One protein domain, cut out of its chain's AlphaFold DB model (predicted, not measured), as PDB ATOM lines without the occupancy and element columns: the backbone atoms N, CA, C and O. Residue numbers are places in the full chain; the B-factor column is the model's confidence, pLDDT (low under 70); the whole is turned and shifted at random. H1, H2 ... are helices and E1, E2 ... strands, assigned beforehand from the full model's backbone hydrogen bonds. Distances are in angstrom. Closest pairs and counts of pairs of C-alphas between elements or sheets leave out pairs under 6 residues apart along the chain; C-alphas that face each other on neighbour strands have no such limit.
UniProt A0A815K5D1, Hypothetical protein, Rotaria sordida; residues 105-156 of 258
ATOM      1  N   VAL A 105      10.516   5.792  42.534       83.31
ATOM      2  CA  VAL A 105      11.455   4.961  41.775       83.31
ATOM      3  C   VAL A 105      12.563   4.520  42.726       83.31
ATOM      4  O   VAL A 105      13.202   5.351  43.370       83.31
ATOM      5  N   THR A 106      12.772   3.212  42.844       86.69
ATOM      6  CA  THR A 106      13.903   2.648  43.588       86.69
ATOM      7  C   THR A 106      14.780   1.866  42.625       86.69
ATOM      8  O   THR A 106      14.283   1.039  41.861       86.69
ATOM      9  N   TYR A 107      16.078   2.131  42.657       89.56
ATOM     10  CA  TYR A 107      17.091   1.457  41.862       89.56
ATOM     11  C   TYR A 107      17.762   0.356  42.686       89.56
ATOM     12  O   TYR A 107      17.835   0.437  43.910       89.56
ATOM     13  N   ILE A 108      18.264  -0.675  42.020       90.19
ATOM     14  CA  ILE A 108      18.972  -1.805  42.615       90.19
ATOM     15  C   ILE A 108      20.387  -1.808  42.051       90.19
ATOM     16  O   ILE A 108      20.584  -1.868  40.833       90.19
ATOM     17  N   CYS A 109      21.380  -1.757  42.938       89.38
ATOM     18  CA  CYS A 109      22.775  -1.828  42.528       89.38
ATOM     19  C   CYS A 109      23.077  -3.183  41.860       89.38
ATOM     20  O   CYS A 109      22.796  -4.223  42.456       89.38
ATOM     21  N   PRO A 110      23.725  -3.210  40.680       85.81
ATOM     22  CA  PRO A 110      24.027  -4.459  39.978       85.81
ATOM     23  C   PRO A 110      25.136  -5.296  40.639       85.81
ATOM     24  O   PRO A 110      25.350  -6.434  40.236       85.81
ATOM     25  N   VAL A 111      25.862  -4.744  41.621       88.88
ATOM     26  CA  VAL A 111      26.988  -5.419  42.295       88.88
ATOM     27  C   VAL A 111      26.599  -5.936  43.674       88.88
ATOM     28  O   VAL A 111      26.814  -7.107  43.964       88.88
ATOM     29  N   CYS A 112      26.046  -5.076  44.533       90.75
ATOM     30  CA  CYS A 112      25.710  -5.445  45.911       90.75
ATOM     31  C   CYS A 112      24.215  -5.697  46.143       90.75
ATOM     32  O   CYS A 112      23.837  -6.024  47.261       90.75
ATOM     33  N   CYS A 113      23.368  -5.528  45.120       88.69
ATOM     34  CA  CYS A 113      21.910  -5.676  45.202       88.69
ATOM     35  C   CYS A 113      21.211  -4.746  46.213       88.69
ATOM     36  O   CYS A 113      20.018  -4.908  46.463       88.69
ATOM     37  N   GLU A 114      21.917  -3.753  46.761       89.50
ATOM     38  CA  GLU A 114      21.338  -2.780  47.685       89.50
ATOM     39  C   GLU A 114      20.399  -1.821  46.944       89.50
ATOM     40  O   GLU A 114      20.689  -1.377  45.822       89.50
ATOM     41  N   ALA A 115      19.283  -1.485  47.591       88.88
ATOM     42  CA  ALA A 115      18.345  -0.499  47.087       88.88
ATOM     43  C   ALA A 115      18.916   0.921  47.239       88.88
ATOM     44  O   ALA A 115      19.469   1.284  48.276       88.88
ATOM     45  N   THR A 116      18.751   1.751  46.216       87.94
ATOM     46  CA  THR A 116      19.120   3.168  46.248       87.94
ATOM     47  C   THR A 116      18.069   4.017  45.546       87.94
ATOM     48  O   THR A 116      17.337   3.554  44.675       87.94
ATOM     49  N   THR A 117      17.975   5.284  45.924       86.75
ATOM     50  CA  THR A 117      17.131   6.277  45.249       86.75
ATOM     51  C   THR A 117      17.893   7.050  44.172       86.75
ATOM     52  O   THR A 117      17.276   7.807  43.424       86.75
ATOM     53  N   SER A 118      19.215   6.861  44.062       84.00
ATOM     54  CA  SER A 118      20.039   7.529  43.056       84.00
ATOM     55  C   SER A 118      20.166   6.701  41.779       84.00
ATOM     56  O   SER A 118      20.395   5.495  41.823       84.00
ATOM     57  N   LEU A 119      20.069   7.373  40.632       86.38
ATOM     58  CA  LEU A 119      20.318   6.780  39.315       86.38
ATOM     59  C   LEU A 119      21.818   6.618  39.020       86.38
ATOM     60  O   LEU A 119      22.182   5.843  38.140       86.38
ATOM     61  N   ASP A 120      22.676   7.341  39.745       88.25
ATOM     62  CA  ASP A 120      24.077   7.529  39.363       88.25
ATOM     63  C   ASP A 120      25.060   6.760  40.241       88.25
ATOM     64  O   ASP A 120      26.170   6.482  39.789       88.25
ATOM     65  N   HIS A 121      24.684   6.404  41.471       89.31
ATOM     66  CA  HIS A 121      25.575   5.733  42.413       89.31
ATOM     67  C   HIS A 121      24.843   4.841  43.421       89.31
ATOM     68  O   HIS A 121      23.661   5.020  43.705       89.31
ATOM     69  N   CYS A 122      25.565   3.876  43.989       90.25
ATOM     70  CA  CYS A 122      25.044   3.015  45.043       90.25
ATOM     71  C   CYS A 122      25.088   3.711  46.411       90.25
ATOM     72  O   CYS A 122      26.101   4.297  46.777       90.25
ATOM     73  N   SER A 123      24.037   3.568  47.221       89.56
ATOM     74  CA  SER A 123      24.011   4.097  48.596       89.56
ATOM     75  C   SER A 123      24.886   3.325  49.592       89.56
ATOM     76  O   SER A 123      25.115   3.809  50.692       89.56
ATOM     77  N   ASN A 124      25.381   2.139  49.232       88.69
ATOM     78  CA  ASN A 124      26.254   1.345  50.091       88.69
ATOM     79  C   ASN A 124      27.708   1.833  49.975       88.69
ATOM     80  O   ASN A 124      28.328   1.632  48.933       88.69
ATOM     81  N   GLU A 125      28.253   2.416  51.045       88.88
ATOM     82  CA  GLU A 125      29.623   2.961  51.111       88.88
ATOM     83  C   GLU A 125      30.718   1.917  50.844       88.88
ATOM     84  O   GLU A 125      31.799   2.244  50.351       88.88
ATOM     85  N   HIS A 126      30.433   0.644  51.121       89.56
ATOM     86  CA  HIS A 126      31.355  -0.470  50.902       89.56
ATOM     87  C   HIS A 126      31.242  -1.079  49.495       89.56
ATOM     88  O   HIS A 126      31.963  -2.022  49.166       89.56
ATOM     89  N   CYS A 127      30.346  -0.566  48.649       89.00
ATOM     90  CA  CYS A 127      30.184  -1.032  47.279       89.00
ATOM     91  C   CYS A 127      31.192  -0.357  46.338       89.00
ATOM     92  O   CYS A 127      31.393   0.857  46.366       89.00
ATOM     93  N   THR A 128      31.760  -1.123  45.404       89.56
ATOM     94  CA  THR A 128      32.659  -0.591  44.363       89.56
ATOM     95  C   THR A 128      31.976   0.433  43.450       89.56
ATOM     96  O   THR A 128      32.651   1.262  42.848       89.56
ATOM     97  N   GLN A 129      30.640   0.421  43.392       86.50
ATOM     98  CA  GLN A 129      29.820   1.365  42.626       86.50
ATOM     99  C   GLN A 129      29.195   2.478  43.493       86.50
ATOM    100  O   GLN A 129      28.262   3.151  43.059       86.50
ATOM    101  N   HIS A 130      29.714   2.713  44.709       86.62
ATOM    102  CA  HIS A 130      29.275   3.801  45.598       86.62
ATOM    103  C   HIS A 130      29.524   5.204  45.032       86.62
ATOM    104  O   HIS A 130      28.805   6.144  45.343       86.62
ATOM    105  N   LYS A 131      30.551   5.358  44.188       86.25
ATOM    106  CA  LYS A 131      30.873   6.644  43.551       86.25
ATOM    107  C   LYS A 131      30.135   6.845  42.235       86.25
ATOM    108  O   LYS A 131      29.782   7.971  41.901       86.25
ATOM    109  N   ARG A 132      29.969   5.768  41.463       88.94
ATOM    110  CA  ARG A 132      29.277   5.785  40.176       88.94
ATOM    111  C   ARG A 132      28.907   4.374  39.730       88.94
ATOM    112  O   ARG A 132      29.713   3.455  39.882       88.94
ATOM    113  N   PHE A 133      27.748   4.214  39.105       88.25
ATOM    114  CA  PHE A 133      27.410   2.992  38.384       88.25
ATOM    115  C   PHE A 133      28.154   2.904  37.042       88.25
ATOM    116  O   PHE A 133      28.217   3.869  36.279       88.25
ATOM    117  N   HIS A 134      28.701   1.728  36.731       86.06
ATOM    118  CA  HIS A 134      29.344   1.464  35.434       86.06
ATOM    119  C   HIS A 134      28.342   1.091  34.331       86.06
ATOM    120  O   HIS A 134      28.669   1.165  33.149       86.06
ATOM    121  N   ALA A 135      27.129   0.699  34.718       82.25
ATOM    122  CA  ALA A 135      26.007   0.373  33.849       82.25
ATOM    123  C   ALA A 135      24.709   0.836  34.533       82.25
ATOM    124  O   ALA A 135      24.684   0.893  35.764       82.25
ATOM    125  N   PRO A 136      23.643   1.167  33.785       80.25
ATOM    126  CA  PRO A 136      22.392   1.621  34.383       80.25
ATOM    127  C   PRO A 136      21.845   0.571  35.371       80.25
ATOM    128  O   PRO A 136      21.754  -0.608  35.008       80.25
ATOM    129  N   PRO A 137      21.504   0.965  36.611       86.12
ATOM    130  CA  PRO A 137      20.971   0.041  37.603       86.12
ATOM    131  C   PRO A 137      19.565  -0.430  37.209       86.12
ATOM    132  O   PRO A 137      18.807   0.286  36.549       86.12
ATOM    133  N   LEU A 138      19.194  -1.633  37.650       86.88
ATOM    134  CA  LEU A 138      17.802  -2.083  37.563       86.88
ATOM    135  C   LEU A 138      16.928  -1.175  38.430       86.88
ATOM    136  O   LEU A 138      17.405  -0.634  39.422       86.88
ATOM    137  N   TYR A 139      15.652  -1.020  38.093       88.62
ATOM    138  CA  TYR A 139      14.734  -0.219  38.900       88.62
ATOM    139  C   TYR A 139      13.366  -0.876  39.030       88.62
ATOM    140  O   TYR A 139      12.947  -1.671  38.188       88.62
ATOM    141  N   TYR A 140      12.663  -0.513  40.096       84.81
ATOM    142  CA  TYR A 140      11.262  -0.839  40.295       84.81
ATOM    143  C   TYR A 140      10.495   0.383  40.795       84.81
ATOM    144  O   TYR A 140      11.036   1.288  41.435       84.81
ATOM    145  N   LEU A 141       9.201   0.396  40.487       83.19
ATOM    146  CA  LEU A 141       8.276   1.423  40.945       83.19
ATOM    147  C   LEU A 141       7.643   0.978  42.258       83.19
ATOM    148  O   LEU A 141       6.997  -0.071  42.324       83.19
ATOM    149  N   ARG A 142       7.795   1.791  43.302       74.88
ATOM    150  CA  ARG A 142       7.073   1.628  44.558       74.88
ATOM    151  C   ARG A 142       5.936   2.638  44.603       74.88
ATOM    152  O   ARG A 142       6.151   3.840  44.722       74.88
ATOM    153  N   MET A 143       4.715   2.124  44.536       73.69
ATOM    154  CA  MET A 143       3.499   2.908  44.728       73.69
ATOM    155  C   MET A 143       2.960   2.651  46.143       73.69
ATOM    156  O   MET A 143       2.798   1.482  46.515       73.69
ATOM    157  N   PRO A 144       2.658   3.683  46.951       65.75
ATOM    158  CA  PRO A 144       2.066   3.517  48.278       65.75
ATOM    159  C   PRO A 144       0.564   3.185  48.183       65.75
ATOM    160  O   PRO A 144      -0.295   3.911  48.678       65.75
ATOM    161  N   ILE A 145       0.234   2.051  47.555       69.62
ATOM    162  CA  ILE A 145      -1.150   1.607  47.320       69.62
ATOM    163  C   ILE A 145      -1.884   1.388  48.649       69.62
ATOM    164  O   ILE A 145      -3.070   1.668  48.750       69.62
ATOM    165  N   LEU A 146      -1.185   0.941  49.700       69.25
ATOM    166  CA  LEU A 146      -1.789   0.724  51.019       69.25
ATOM    167  C   LEU A 146      -2.376   1.999  51.626       69.25
ATOM    168  O   LEU A 146      -3.422   1.931  52.263       69.25
ATOM    169  N   GLN A 147      -1.726   3.147  51.432       67.25
ATOM    170  CA  GLN A 147      -2.237   4.415  51.946       67.25
ATOM    171  C   GLN A 147      -3.477   4.852  51.167       67.25
ATOM    172  O   GLN A 147      -4.483   5.204  51.772       67.25
ATOM    173  N   GLN A 148      -3.449   4.705  49.842       64.69
ATOM    174  CA  GLN A 148      -4.607   4.984  48.993       64.69
ATOM    175  C   GLN A 148      -5.789   4.071  49.317       64.69
ATOM    176  O   GLN A 148      -6.921   4.528  49.390       64.69
ATOM    177  N   LEU A 149      -5.534   2.782  49.545       69.00
ATOM    178  CA  LEU A 149      -6.567   1.833  49.945       69.00
ATOM    179  C   LEU A 149      -7.160   2.196  51.302       69.00
ATOM    180  O   LEU A 149      -8.374   2.147  51.436       69.00
ATOM    181  N   ARG A 150      -6.340   2.590  52.284       71.00
ATOM    182  CA  ARG A 150      -6.838   3.066  53.583       71.00
ATOM    183  C   ARG A 150      -7.717   4.296  53.420       71.00
ATOM    184  O   ARG A 150      -8.849   4.267  53.864       71.00
ATOM    185  N   GLU A 151      -7.255   5.306  52.688       70.12
ATOM    186  CA  GLU A 151      -8.046   6.511  52.427       70.12
ATOM    187  C   GLU A 151      -9.371   6.180  51.721       70.12
ATOM    188  O   GLU A 151     -10.422   6.664  52.128       70.12
ATOM    189  N   ILE A 152      -9.362   5.306  50.711       67.56
ATOM    190  CA  ILE A 152     -10.583   4.873  50.011       67.56
ATOM    191  C   ILE A 152     -11.531   4.113  50.948       67.56
ATOM    192  O   ILE A 152     -12.742   4.319  50.887       67.56
ATOM    193  N   LEU A 153     -10.995   3.229  51.791       67.94
ATOM    194  CA  LEU A 153     -11.778   2.428  52.730       67.94
ATOM    195  C   LEU A 153     -12.319   3.267  53.895       67.94
ATOM    196  O   LEU A 153     -13.437   3.014  54.323       67.94
ATOM    197  N   ASP A 154     -11.589   4.289  54.342       68.88
ATOM    198  CA  ASP A 154     -12.017   5.222  55.394       68.88
ATOM    199  C   ASP A 154     -13.149   6.149  54.916       68.88
ATOM    200  O   ASP A 154     -13.997   6.565  55.703       68.88
ATOM    201  N   HIS A 155     -13.193   6.463  53.615       63.28
ATOM    202  CA  HIS A 155     -14.280   7.241  53.007       63.28
ATOM    203  C   HIS A 155     -15.466   6.376  52.563       63.28
ATOM    204  O   HIS A 155     -16.523   6.907  52.206       63.28
ATOM    205  N   ALA A 156     -15.313   5.050  52.554       54.78
ATOM    206  CA  ALA A 156     -16.423   4.152  52.309       54.78
ATOM    207  C   ALA A 156     -17.247   4.035  53.604       54.78
ATOM    208  O   ALA A 156     -16.682   3.739  54.656       54.78
TER     209      ALA A 156
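AT A GLANCE: This is residues 105 to 156 of the 258 residues of the protein "Hypothetical protein" of Rotaria sordida (UniProt A0A815K5D1). With little regular structure, the model is a small head of loops at one end of a two-stranded hairpin, E1 and E2, and a free arm at the other, residues 144 to 156, of which 145 to 154 belong to H1. The 52 printed residues run E1, E2, H1, with 19 in named elements; the sheet is antiparallel and the class mixed. The whole is extended, with a radius of gyration of the C-alphas of 15.6 A and spans of 50 by 18 by 13 A.

HOW THE PARTS SIT: E1, residues 105 to 108, and E2, residues 138 to 142, form an antiparallel hairpin at 144 degrees. N 108 and O 138 are 2.7 A apart, within hydrogen-bond range. Residues 107 to 108 also pair antiparallel with 115 to 116. H1, residues 145 to 154, is apart from E1; its every O i to N i+4 pair is within hydrogen-bond range.

IN THESE COORDINATES: E1, 10.1 A long, begins at C-alpha 105 (11.455, 4.961, 41.775). E2 measures 13.3 A. H1, 14.0 A, ends at C-alpha 154 (-12.017, 5.222, 55.394).

THE WHOLE: The farthest C-alphas, Thr 128 and Ala 156, are 49.9 A apart. The printed part has no cut. E1 to E2 is a long link. Residues 144 to 149 and 152 to 156 have pLDDT under 70.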